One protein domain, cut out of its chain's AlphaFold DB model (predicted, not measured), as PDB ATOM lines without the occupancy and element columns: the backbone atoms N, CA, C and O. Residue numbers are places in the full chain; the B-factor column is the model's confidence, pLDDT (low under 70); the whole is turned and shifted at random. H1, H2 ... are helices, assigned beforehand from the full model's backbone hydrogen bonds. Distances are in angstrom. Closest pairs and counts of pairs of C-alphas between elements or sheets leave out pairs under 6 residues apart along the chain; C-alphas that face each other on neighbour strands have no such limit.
ATOM      1  N   PRO A 189      22.762  34.870  57.927       96.56
ATOM      2  CA  PRO A 189      23.972  35.630  57.584       96.56
ATOM      3  C   PRO A 189      25.117  34.768  57.018       96.56
ATOM      4  O   PRO A 189      25.693  35.087  55.972       96.56
ATOM      5  N   ALA A 190      25.440  33.655  57.679       96.75
ATOM      6  CA  ALA A 190      26.567  32.793  57.326       96.75
ATOM      7  C   ALA A 190      26.269  31.948  56.077       96.75
ATOM      8  O   ALA A 190      27.080  31.891  55.148       96.75
ATOM      9  N   GLU A 191      25.083  31.343  56.018       96.81
ATOM     10  CA  GLU A 191      24.665  30.493  54.905       96.81
ATOM     11  C   GLU A 191      24.476  31.282  53.609       96.81
ATOM     12  O   GLU A 191      24.944  30.846  52.556       96.81
ATOM     13  N   VAL A 192      23.874  32.476  53.665       96.94
ATOM     14  CA  VAL A 192      23.728  33.328  52.476       96.94
ATOM     15  C   VAL A 192      25.087  33.886  52.035       96.94
ATOM     16  O   VAL A 192      25.350  33.955  50.835       96.94
ATOM     17  N   THR A 193      26.019  34.174  52.952       96.62
ATOM     18  CA  THR A 193      27.411  34.522  52.589       96.62
ATOM     19  C   THR A 193      28.118  33.355  51.880       96.62
ATOM     20  O   THR A 193      28.738  33.548  50.826       96.62
ATOM     21  N   ALA A 194      27.989  32.126  52.389       96.94
ATOM     22  CA  ALA A 194      28.528  30.925  51.748       96.94
ATOM     23  C   ALA A 194      27.882  30.668  50.371       96.94
ATOM     24  O   ALA A 194      28.572  30.370  49.393       96.94
ATOM     25  N   LEU A 195      26.565  30.860  50.256       96.69
ATOM     26  CA  LEU A 195      25.830  30.751  49.001       96.69
ATOM     27  C   LEU A 195      26.322  31.783  47.981       96.69
ATOM     28  O   LEU A 195      26.677  31.395  46.868       96.69
ATOM     29  N   ILE A 196      26.408  33.065  48.347       96.00
ATOM     30  CA  ILE A 196      26.861  34.161  47.472       96.00
ATOM     31  C   ILE A 196      28.293  33.931  46.974       96.00
ATOM     32  O   ILE A 196      28.582  34.182  45.804       96.00
ATOM     33  N   THR A 197      29.189  33.438  47.831       95.75
ATOM     34  CA  THR A 197      30.600  33.198  47.475       95.75
ATOM     35  C   THR A 197      30.822  31.911  46.670       95.75
ATOM     36  O   THR A 197      31.761  31.840  45.874       95.75
ATOM     37  N   SER A 198      29.951  30.907  46.810       97.00
ATOM     38  CA  SER A 198      30.024  29.646  46.057       97.00
ATOM     39  C   SER A 198      29.728  29.800  44.550       97.00
ATOM     40  O   SER A 198      29.325  30.857  44.063       97.00
ATOM     41  N   GLN A 199      29.947  28.743  43.758       94.69
ATOM     42  CA  GLN A 199      29.515  28.684  42.351       94.69
ATOM     43  C   GLN A 199      28.279  27.779  42.218       94.69
ATOM     44  O   GLN A 199      28.248  26.729  42.858       94.69
ATOM     45  N   PRO A 200      27.295  28.120  41.359       94.56
ATOM     46  CA  PRO A 200      27.337  29.143  40.301       94.56
ATOM     47  C   PRO A 200      26.914  30.564  40.729       94.56
ATOM     48  O   PRO A 200      27.039  31.501  39.941       94.56
ATOM     49  N   THR A 201      26.413  30.730  41.949       96.25
ATOM     50  CA  THR A 201      25.781  31.942  42.503       96.25
ATOM     51  C   THR A 201      26.676  33.179  42.521       96.25
ATOM     52  O   THR A 201      26.214  34.246  42.127       96.25
ATOM     53  N   SER A 202      27.967  33.060  42.833       96.94
ATOM     54  CA  SER A 202      28.939  34.166  42.716       96.94
ATOM     55  C   SER A 202      28.961  34.819  41.330       96.94
ATOM     56  O   SER A 202      29.115  36.035  41.211       96.94
ATOM     57  N   ARG A 203      28.730  34.049  40.256       97.31
ATOM     58  CA  ARG A 203      28.608  34.600  38.898       97.31
ATOM     59  C   ARG A 203      27.285  35.337  38.685       97.31
ATOM     60  O   ARG A 203      27.267  36.309  37.935       97.31
ATOM     61  N   LEU A 204      26.201  34.908  39.334       97.50
ATOM     62  CA  LEU A 204      24.932  35.638  39.328       97.50
ATOM     63  C   LEU A 204      25.075  36.974  40.069       97.50
ATOM     64  O   LEU A 204      24.653  37.995  39.539       97.50
ATOM     65  N   PHE A 205      25.757  36.998  41.217       97.06
ATOM     66  CA  PHE A 205      26.046  38.235  41.951       97.06
ATOM     67  C   PHE A 205      26.983  39.179  41.186       97.06
ATOM     68  O   PHE A 205      26.744  40.383  41.163       97.06
ATOM     69  N   ALA A 206      27.979  38.657  40.466       96.94
ATOM     70  CA  ALA A 206      28.817  39.467  39.580       96.94
ATOM     71  C   ALA A 206      28.049  40.055  38.376       96.94
ATOM     72  O   ALA A 206      28.412  41.125  37.885       96.94
ATOM     73  N   LEU A 207      26.996  39.381  37.890       97.75
ATOM     74  CA  LEU A 207      26.082  39.922  36.873       97.75
ATOM     75  C   LEU A 207      25.112  40.947  37.474       97.75
ATOM     76  O   LEU A 207      24.893  41.993  36.871       97.75
ATOM     77  N   LEU A 208      24.596  40.689  38.677       97.56
ATOM     78  CA  LEU A 208      23.767  41.625  39.435       97.56
ATOM     79  C   LEU A 208      24.526  42.931  39.695       97.56
ATOM     80  O   LEU A 208      24.029  43.992  39.349       97.56
ATOM     81  N   GLN A 209      25.771  42.877  40.174       97.69
ATOM     82  CA  GLN A 209      26.613  44.066  40.361       97.69
ATOM     83  C   GLN A 209      26.775  44.896  39.074       97.69
ATOM     84  O   GLN A 209      26.900  46.118  39.134       97.69
ATOM     85  N   GLN A 210      26.753  44.271  37.891       97.75
ATOM     86  CA  GLN A 210      26.885  44.985  36.617       97.75
ATOM     87  C   GLN A 210      25.630  45.793  36.242       97.75
ATOM     88  O   GLN A 210      25.772  46.782  35.519       97.75
ATOM     89  N   THR A 211      24.435  45.451  36.743       97.69
ATOM     90  CA  THR A 211      23.204  46.217  36.451       97.69
ATOM     91  C   THR A 211      23.101  47.521  37.243       97.69
ATOM     92  O   THR A 211      22.456  48.457  36.782       97.69
ATOM     93  N   PHE A 212      23.786  47.639  38.387       98.00
ATOM     94  CA  PHE A 212      23.808  48.878  39.171       98.00
ATOM     95  C   PHE A 212      24.511  50.017  38.396       98.00
ATOM     96  O   PHE A 212      25.491  49.759  37.685       98.00
ATOM     97  N   PRO A 213      24.083  51.286  38.550       96.75
ATOM     98  CA  PRO A 213      24.823  52.457  38.069       96.75
ATOM     99  C   PRO A 213      26.253  52.505  38.637       96.75
ATOM    100  O   PRO A 213      26.436  52.124  39.790       96.75
ATOM    101  N   PRO A 214      27.274  53.011  37.912       95.94
ATOM    102  CA  PRO A 214      28.677  52.938  38.345       95.94
ATOM    103  C   PRO A 214      28.981  53.468  39.755       95.94
ATOM    104  O   PRO A 214      29.849  52.914  40.419       95.94
ATOM    105  N   HIS A 215      28.257  54.488  40.228       95.31
ATOM    106  CA  HIS A 215      28.402  55.030  41.586       95.31
ATOM    107  C   HIS A 215      27.780  54.132  42.676       95.31
ATOM    108  O   HIS A 215      28.214  54.181  43.819       95.31
ATOM    109  N   LEU A 216      26.825  53.263  42.320       96.19
ATOM    110  CA  LEU A 216      26.219  52.254  43.201       96.19
ATOM    111  C   LEU A 216      26.866  50.860  43.070       96.19
ATOM    112  O   LEU A 216      26.450  49.934  43.764       96.19
ATOM    113  N   ARG A 217      27.871  50.685  42.195       95.81
ATOM    114  CA  ARG A 217      28.581  49.404  41.977       95.81
ATOM    115  C   ARG A 217      29.621  49.058  43.039       95.81
ATOM    116  O   ARG A 217      30.247  48.003  42.914       95.81
ATOM    117  N   ALA A 218      29.846  49.928  44.026       89.62
ATOM    118  CA  ALA A 218      30.790  49.674  45.107       89.62
ATOM    119  C   ALA A 218      30.541  48.272  45.691       89.62
ATOM    120  O   ALA A 218      29.419  47.933  46.068       89.62
ATOM    121  N   ALA A 219      31.572  47.427  45.675       80.62
ATOM    122  CA  ALA A 219      31.476  46.109  46.283       80.62
ATOM    123  C   ALA A 219      31.308  46.286  47.794       80.62
ATOM    124  O   ALA A 219      31.955  47.158  48.379       80.62
ATOM    125  N   TYR A 220      30.486  45.449  48.431       80.12
ATOM    126  CA  TYR A 220      30.524  45.350  49.883       80.12
ATOM    127  C   TYR A 220      31.900  44.823  50.293       80.12
ATOM    128  O   TYR A 220      32.235  43.664  50.050       80.12
ATOM    129  N   VAL A 221      32.705  45.706  50.873       80.62
ATOM    130  CA  VAL A 221      33.869  45.324  51.661       80.62
ATOM    131  C   VAL A 221      33.350  45.243  53.095       80.62
ATOM    132  O   VAL A 221      32.940  46.285  53.616       80.62
ATOM    133  N   ASP A 238      14.187  53.235  51.315       97.25
ATOM    134  CA  ASP A 238      13.738  52.746  50.010       97.25
ATOM    135  C   ASP A 238      14.715  51.703  49.417       97.25
ATOM    136  O   ASP A 238      15.807  52.076  48.959       97.25
ATOM    137  N   PRO A 239      14.329  50.411  49.332       97.75
ATOM    138  CA  PRO A 239      15.184  49.359  48.783       97.75
ATOM    139  C   PRO A 239      15.480  49.509  47.287       97.75
ATOM    140  O   PRO A 239      16.513  49.031  46.810       97.75
ATOM    141  N   SER A 240      14.621  50.198  46.527       97.31
ATOM    142  CA  SER A 240      14.864  50.460  45.105       97.31
ATOM    143  C   SER A 240      16.092  51.356  44.907       97.31
ATOM    144  O   SER A 240      16.825  51.188  43.928       97.31
ATOM    145  N   LYS A 241      16.393  52.246  45.863       97.25
ATOM    146  CA  LYS A 241      17.520  53.191  45.805       97.25
ATOM    147  C   LYS A 241      18.849  52.625  46.326       97.25
ATOM    148  O   LYS A 241      19.886  53.216  46.038       97.25
ATOM    149  N   TRP A 242      18.849  51.479  47.019       97.88
ATOM    150  CA  TRP A 242      20.053  50.877  47.621       97.88
ATOM    151  C   TRP A 242      21.232  50.697  46.646       97.88
ATOM    152  O   TRP A 242      21.081  50.349  45.468       97.88
ATOM    153  N   SER A 243      22.442  50.863  47.173       97.25
ATOM    154  CA  SER A 243      23.692  50.458  46.525       97.25
ATOM    155  C   SER A 243      23.861  48.933  46.479       97.25
ATOM    156  O   SER A 243      23.235  48.195  47.241       97.25
ATOM    157  N   PHE A 244      24.750  48.428  45.611       97.56
ATOM    158  CA  PHE A 244      25.083  46.996  45.599       97.56
ATOM    159  C   PHE A 244      25.707  46.563  46.934       97.56
ATOM    160  O   PHE A 244      25.448  45.462  47.418       97.56
ATOM    161  N   SER A 245      26.472  47.459  47.563       96.50
ATOM    162  CA  SER A 245      27.001  47.303  48.916       96.50
ATOM    163  C   SER A 245      25.908  47.140  49.978       96.50
ATOM    164  O   SER A 245      26.034  46.269  50.835       96.50
ATOM    165  N   GLU A 246      24.820  47.913  49.917       96.94
ATOM    166  CA  GLU A 246      23.698  47.783  50.857       96.94
ATOM    167  C   GLU A 246      22.885  46.513  50.627       96.94
ATOM    168  O   GLU A 246      22.588  45.827  51.599       96.94
ATOM    169  N   LEU A 247      22.590  46.148  49.373       97.69
ATOM    170  CA  LEU A 247      21.914  44.881  49.070       97.69
ATOM    171  C   LEU A 247      22.754  43.678  49.524       97.69
ATOM    172  O   LEU A 247      22.236  42.768  50.165       97.69
ATOM    173  N   SER A 248      24.056  43.674  49.224       96.69
ATOM    174  CA  SER A 248      24.957  42.603  49.663       96.69
ATOM    175  C   SER A 248      25.025  42.529  51.189       96.69
ATOM    176  O   SER A 248      25.015  41.428  51.726       96.69
ATOM    177  N   ARG A 249      25.031  43.671  51.890       96.38
ATOM    178  CA  ARG A 249      24.961  43.718  53.356       96.38
ATOM    179  C   ARG A 249      23.622  43.194  53.883       96.38
ATOM    180  O   ARG A 249      23.630  42.352  54.768       96.38
ATOM    181  N   TRP A 250      22.490  43.617  53.317       97.56
ATOM    182  CA  TRP A 250      21.148  43.161  53.716       97.56
ATOM    183  C   TRP A 250      21.039  41.634  53.660       97.56
ATOM    184  O   TRP A 250      20.572  40.988  54.597       97.56
ATOM    185  N   LEU A 251      21.561  41.044  52.583       97.25
ATOM    186  CA  LEU A 251      21.573  39.598  52.391       97.25
ATOM    187  C   LEU A 251      22.561  38.858  53.316       97.25
ATOM    188  O   LEU A 251      22.350  37.681  53.583       97.25
ATOM    189  N   GLN A 252      23.628  39.512  53.792       96.69
ATOM    190  CA  GLN A 252      24.734  38.877  54.532       96.69
ATOM    191  C   GLN A 252      24.779  39.196  56.033       96.69
ATOM    192  O   GLN A 252      25.521  38.533  56.746       96.69
ATOM    193  N   THR A 253      24.039  40.195  56.529       95.88
ATOM    194  CA  THR A 253      24.102  40.618  57.945       95.88
ATOM    195  C   THR A 253      22.751  40.686  58.653       95.88
ATOM    196  O   THR A 253      22.735  40.879  59.864       95.88
ATOM    197  N   VAL A 254      21.623  40.585  57.942       97.38
ATOM    198  CA  VAL A 254      20.289  40.713  58.554       97.38
ATOM    199  C   VAL A 254      19.744  39.335  58.902       97.38
ATOM    200  O   VAL A 254      19.213  38.614  58.054       97.38
ATOM    201  N   ASP A 255      19.907  38.977  60.170       97.00
ATOM    202  CA  ASP A 255      19.424  37.724  60.738       97.00
ATOM    203  C   ASP A 255      17.882  37.637  60.785       97.00
ATOM    204  O   ASP A 255      17.181  38.652  60.728       97.00
ATOM    205  N   ARG A 256      17.346  36.412  60.898       95.38
ATOM    206  CA  ARG A 256      15.903  36.148  61.010       95.38
ATOM    207  C   ARG A 256      15.280  36.817  62.239       95.38
ATOM    208  O   ARG A 256      14.153  37.276  62.139       95.38
ATOM    209  N   SER A 257      16.028  36.997  63.332       95.62
ATOM    210  CA  SER A 257      15.590  37.777  64.505       95.62
ATOM    211  C   SER A 257      15.394  39.284  64.254       95.62
ATOM    212  O   SER A 257      14.794  39.967  65.078       95.62
ATOM    213  N   THR A 258      15.933  39.823  63.153       96.31
ATOM    214  CA  THR A 258      15.905  41.262  62.823       96.31
ATOM    215  C   THR A 258      14.927  41.593  61.691       96.31
ATOM    216  O   THR A 258      14.480  42.734  61.575       96.31
ATOM    217  N   ALA A 259      14.620  40.621  60.830       96.44
ATOM    218  CA  ALA A 259      13.675  40.768  59.728       96.44
ATOM    219  C   ALA A 259      13.146  39.394  59.297       96.44
ATOM    220  O   ALA A 259      13.941  38.526  58.914       96.44
ATOM    221  N   ASP A 260      11.824  39.223  59.299       95.81
ATOM    222  CA  ASP A 260      11.149  37.988  58.883       95.81
ATOM    223  C   ASP A 260      11.443  37.644  57.421       95.81
ATOM    224  O   ASP A 260      11.746  38.527  56.613       95.81
ATOM    225  N   ASP A 261      11.307  36.370  57.050       96.00
ATOM    226  CA  ASP A 261      11.613  35.899  55.694       96.00
ATOM    227  C   ASP A 261      10.826  36.670  54.614       96.00
ATOM    228  O   ASP A 261      11.417  37.059  53.604       96.00
ATOM    229  N   ARG A 262       9.545  37.000  54.865       94.94
ATOM    230  CA  ARG A 262       8.722  37.887  54.013       94.94
ATOM    231  C   ARG A 262       9.384  39.251  53.795       94.94
ATOM    232  O   ARG A 262       9.661  39.634  52.660       94.94
ATOM    233  N   THR A 263       9.697  39.972  54.873       95.75
ATOM    234  CA  THR A 263      10.267  41.331  54.785       95.75
ATOM    235  C   THR A 263      11.681  41.337  54.190       95.75
ATOM    236  O   THR A 263      12.050  42.258  53.455       95.75
ATOM    237  N   TRP A 264      12.465  40.288  54.454       97.38
ATOM    238  CA  TRP A 264      13.817  40.115  53.929       97.38
ATOM    239  C   TRP A 264      13.821  39.833  52.424       97.38
ATOM    240  O   TRP A 264      14.587  40.473  51.696       97.38
ATOM    241  N   VAL A 265      12.931  38.949  51.952       97.06
ATOM    242  CA  VAL A 265      12.714  38.684  50.521       97.06
ATOM    243  C   VAL A 265      12.135  39.908  49.822       97.06
ATOM    244  O   VAL A 265      12.678  40.297  48.792       97.06
ATOM    245  N   SER A 266      11.109  40.561  50.377       96.31
ATOM    246  CA  SER A 266      10.458  41.733  49.771       96.31
ATOM    247  C   SER A 266      11.442  42.890  49.536       96.31
ATOM    248  O   SER A 266      11.585  43.373  48.410       96.31
ATOM    249  N   LYS A 267      12.251  43.269  50.538       97.25
ATOM    250  CA  LYS A 267      13.263  44.329  50.362       97.25
ATOM    251  C   LYS A 267      14.345  43.951  49.338       97.25
ATOM    252  O   LYS A 267      14.737  44.787  48.520       97.25
ATOM    253  N   ALA A 268      14.782  42.689  49.312       97.75
ATOM    254  CA  ALA A 268      15.709  42.200  48.289       97.75
ATOM    255  C   ALA A 268      15.080  42.191  46.877       97.75
ATOM    256  O   ALA A 268      15.733  42.601  45.914       97.75
ATOM    257  N   ARG A 269      13.808  41.788  46.758       96.81
ATOM    258  CA  ARG A 269      13.003  41.785  45.527       96.81
ATOM    259  C   ARG A 269      12.895  43.191  44.955       96.81
ATOM    260  O   ARG A 269      13.327  43.401  43.827       96.81
ATOM    261  N   THR A 270      12.432  44.164  45.736       96.88
ATOM    262  CA  THR A 270      12.288  45.571  45.315       96.88
ATOM    263  C   THR A 270      13.619  46.176  44.857       96.88
ATOM    264  O   THR A 270      13.679  46.864  43.836       96.88
ATOM    265  N   CYS A 271      14.723  45.845  45.534       97.81
ATOM    266  CA  CYS A 271      16.059  46.257  45.110       97.81
ATOM    267  C   CYS A 271      16.478  45.658  43.749       97.81
ATOM    268  O   CYS A 271      17.007  46.366  42.885       97.81
ATOM    269  N   VAL A 272      16.244  44.360  43.525       97.88
ATOM    270  CA  VAL A 272      16.684  43.664  42.302       97.88
ATOM    271  C   VAL A 272      15.740  43.901  41.117       97.88
ATOM    272  O   VAL A 272      16.231  44.121  40.008       97.88
ATOM    273  N   LEU A 273      14.417  43.918  41.319       96.62
ATOM    274  CA  LEU A 273      13.421  44.159  40.264       96.62
ATOM    275  C   LEU A 273      13.602  45.529  39.605       96.62
ATOM    276  O   LEU A 273      13.603  45.607  38.380       96.62
ATOM    277  N   ALA A 274      13.903  46.571  40.389       97.31
ATOM    278  CA  ALA A 274      14.220  47.915  39.892       97.31
ATOM    279  C   ALA A 274      15.470  47.988  38.975       97.31
ATOM    280  O   ALA A 274      15.823  49.063  38.488       97.31
ATOM    281  N   ARG A 275      16.179  46.867  38.760       96.75
ATOM    282  CA  ARG A 275      17.409  46.768  37.952       96.75
ATOM    283  C   ARG A 275      17.366  45.640  36.919       96.75
ATOM    284  O   ARG A 275      17.866  45.822  35.811       96.75
ATOM    285  N   SER A 276      16.844  44.461  37.271       98.12
ATOM    286  CA  SER A 276      16.639  43.338  36.346       98.12
ATOM    287  C   SER A 276      15.758  42.232  36.943       98.12
ATOM    288  O   SER A 276      16.220  41.400  37.728       98.12
ATOM    289  N   GLU A 277      14.518  42.155  36.464       97.19
ATOM    290  CA  GLU A 277      13.578  41.057  36.722       97.19
ATOM    291  C   GLU A 277      14.191  39.673  36.435       97.19
ATOM    292  O   GLU A 277      14.183  38.798  37.294       97.19
ATOM    293  N   LEU A 278      14.837  39.495  35.276       97.56
ATOM    294  CA  LEU A 278      15.456  38.221  34.885       97.56
ATOM    295  C   LEU A 278      16.572  37.768  35.845       97.56
ATOM    296  O   LEU A 278      16.826  36.566  35.968       97.56
ATOM    297  N   ILE A 279      17.246  38.697  36.533       97.50
ATOM    298  CA  ILE A 279      18.199  38.352  37.598       97.50
ATOM    299  C   ILE A 279      17.455  37.984  38.885       97.50
ATOM    300  O   ILE A 279      17.850  37.006  39.520       97.50
ATOM    301  N   TRP A 280      16.354  38.666  39.230       97.44
ATOM    302  CA  TRP A 280      15.488  38.251  40.343       97.44
ATOM    303  C   TRP A 280      14.985  36.815  40.161       97.44
ATOM    304  O   TRP A 280      15.187  35.994  41.054       97.44
ATOM    305  N   SER A 281      14.465  36.453  38.979       97.06
ATOM    306  CA  SER A 281      13.966  35.095  38.692       97.06
ATOM    307  C   SER A 281      15.034  34.002  38.858       97.06
ATOM    308  O   SER A 281      14.704  32.833  39.049       97.06
ATOM    309  N   ARG A 282      16.323  34.361  38.771       97.56
ATOM    310  CA  ARG A 282      17.462  33.458  39.006       97.56
ATOM    311  C   ARG A 282      17.953  33.487  40.450       97.56
ATOM    312  O   ARG A 282      18.432  32.464  40.928       97.56
ATOM    313  N   LEU A 283      17.849  34.632  41.121       97.19
ATOM    314  CA  LEU A 283      18.268  34.812  42.507       97.19
ATOM    315  C   LEU A 283      17.297  34.118  43.463       97.19
ATOM    316  O   LEU A 283      17.740  33.331  44.294       97.19
ATOM    317  N   LYS A 284      15.987  34.316  43.277       96.12
ATOM    318  CA  LYS A 284      14.932  33.682  44.079       96.12
ATOM    319  C   LYS A 284      15.068  32.154  44.125       96.12
ATOM    320  O   LYS A 284      15.121  31.560  45.196       96.12
ATOM    321  N   GLY A 285      15.286  31.530  42.962       96.50
ATOM    322  CA  GLY A 285      15.459  30.082  42.826       96.50
ATOM    323  C   GLY A 285      16.830  29.560  43.272       96.50
ATOM    324  O   GLY A 285      17.002  28.352  43.401       96.50
ATOM    325  N   ALA A 286      17.804  30.443  43.509       96.69
ATOM    326  CA  ALA A 286      19.069  30.101  44.159       96.69
ATOM    327  C   ALA A 286      18.999  30.265  45.688       96.69
ATOM    328  O   ALA A 286      19.686  29.542  46.403       96.69
ATOM    329  N   LEU A 287      18.164  31.191  46.170       96.50
ATOM    330  CA  LEU A 287      17.840  31.402  47.584       96.50
ATOM    331  C   LEU A 287      16.809  30.396  48.128       96.50
ATOM    332  O   LEU A 287      16.658  30.288  49.339       96.50
ATOM    333  N   GLY A 288      16.097  29.676  47.256       96.00
ATOM    334  CA  GLY A 288      15.011  28.781  47.662       96.00
ATOM    335  C   GLY A 288      13.740  29.516  48.091       96.00
ATOM    336  O   GLY A 288      12.969  28.961  48.860       96.00
ATOM    337  N   VAL A 289      13.530  30.749  47.610       96.75
ATOM    338  CA  VAL A 289      12.298  31.520  47.846       96.75
ATOM    339  C   VAL A 289      11.110  30.751  47.247       96.75
ATOM    340  O   VAL A 289      11.143  30.482  46.039       96.75
ATOM    341  N   PRO A 290      10.094  30.385  48.046       94.62
ATOM    342  CA  PRO A 290       8.892  29.721  47.559       94.62
ATOM    343  C   PRO A 290       7.857  30.775  47.088       94.62
ATOM    344  O   PRO A 290       7.965  31.946  47.474       94.62
ATOM    345  N   PRO A 291       6.900  30.422  46.207       91.44
ATOM    346  CA  PRO A 291       6.035  31.398  45.528       91.44
ATOM    347  C   PRO A 291       5.105  32.180  46.471       91.44
ATOM    348  O   PRO A 291       4.676  33.276  46.131       91.44
ATOM    349  N   GLU A 292       4.851  31.679  47.675       90.44
ATOM    350  CA  GLU A 292       4.060  32.333  48.725       90.44
ATOM    351  C   GLU A 292       4.793  33.546  49.340       90.44
ATOM    352  O   GLU A 292       4.171  34.386  49.984       90.44
ATOM    353  N   LEU A 293       6.110  33.677  49.112       91.81
ATOM    354  CA  LEU A 293       6.884  34.906  49.357       91.81
ATOM    355  C   LEU A 293       6.995  35.808  48.108       91.81
ATOM    356  O   LEU A 293       7.723  36.804  48.117       91.81
ATOM    357  N   GLU A 294       6.340  35.431  47.007       85.75
ATOM    358  CA  GLU A 294       6.325  36.170  45.742       85.75
ATOM    359  C   GLU A 294       4.969  36.762  45.367       85.75
ATOM    360  O   GLU A 294       4.927  37.589  44.451       85.75
TER     361      GLU A 294
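This is residues 189 to 221 and 238 to 294 of the 548 residues of an uncharacterized protein of Rickenella mellea (UniProt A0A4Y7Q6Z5). Four helices, H2, H3, H4 and H5, stand in an up-and-down bundle set as a ring, H3 beside H4, H4 beside H5 and H5 beside H2, with the ring only loosely closed between H2 and H3. H1 slants across one end of this bundle, at the end where H2 begins and H3 finishes. The printed part has 90 residues with five named helices, H1 to H5 in chain order, and no named strand; the class is all helix. The whole is compact, with a radius of gyration of the C-alphas of 12.0 A, and its C-alphas span 32 by 26 by 24 A.

Find C-alpha 189 at (23.972, 35.630, 57.584); from there H1 runs through residues 189 to 197, 12.3 A from first to last C-alpha. H2 takes residues 201 to 211, 15.7 A long. Beyond the cut, look for C-alpha 244 at (25.083, 46.996, 45.599), where H3 begins; it holds residues 244 to 253 and is 13.9 A long. H4, the longest helix with 13 residues, runs from 261 to 273 over 17.6 A. H5 takes residues 277 to 287, 15.1 A, and ends with C-alpha 287 at (17.840, 31.402, 47.584).

Start at H1, which touches H2 only at the corner by their tight link, about perpendicular at 81 degrees; the closest C-alphas are those of Ile 196 and Ser 202, 5.2 A apart. H1 also touches H3, opposite ways at a steep tilt of 47 degrees, closest at the C-alphas of Pro 189 and Gln 252, 4.5 A. H2 touches H5, opposite ways at a shallow tilt of 26 degrees, with C-alphas Leu 208 and Ile 279 closest at 6.7 A. H2 and H3 are close but not clearly touching, opposite ways at a shallow tilt of 34 degrees, only just short of steep; their closest C-alphas, Gln 209 and Phe 244, are 6.2 A apart. H3 and H4 form a helical hairpin at 15 degrees, closest at C-alphas Leu 247 and Ala 268, 6.8 A. H4 and H5 form another at 31 degrees, where H4 touches with residues 269 to 273 alone; C-alphas Val 272 and Trp 280 are closest at 5.9 A. H1 and H4 are apart, as are H3 and H5. In H1, H3 and H4 every O i to N i+4 pair is within hydrogen-bond range; H2 has 6 of 7 and H5 5 of 7.

The two C-alphas farthest apart, those of His 215 and Glu 292, are 34.0 A from each other. Look between residues 221 and 238 for the cut: residues 222 to 237 are not printed, and the C-alphas on its two sides are 21.5 A apart. Of the links printed whole, H1 to H2 and H4 to H5 are tight and H3 to H4 is short. The mean pLDDT of the printed part is 95.9, and no printed residue is under 70.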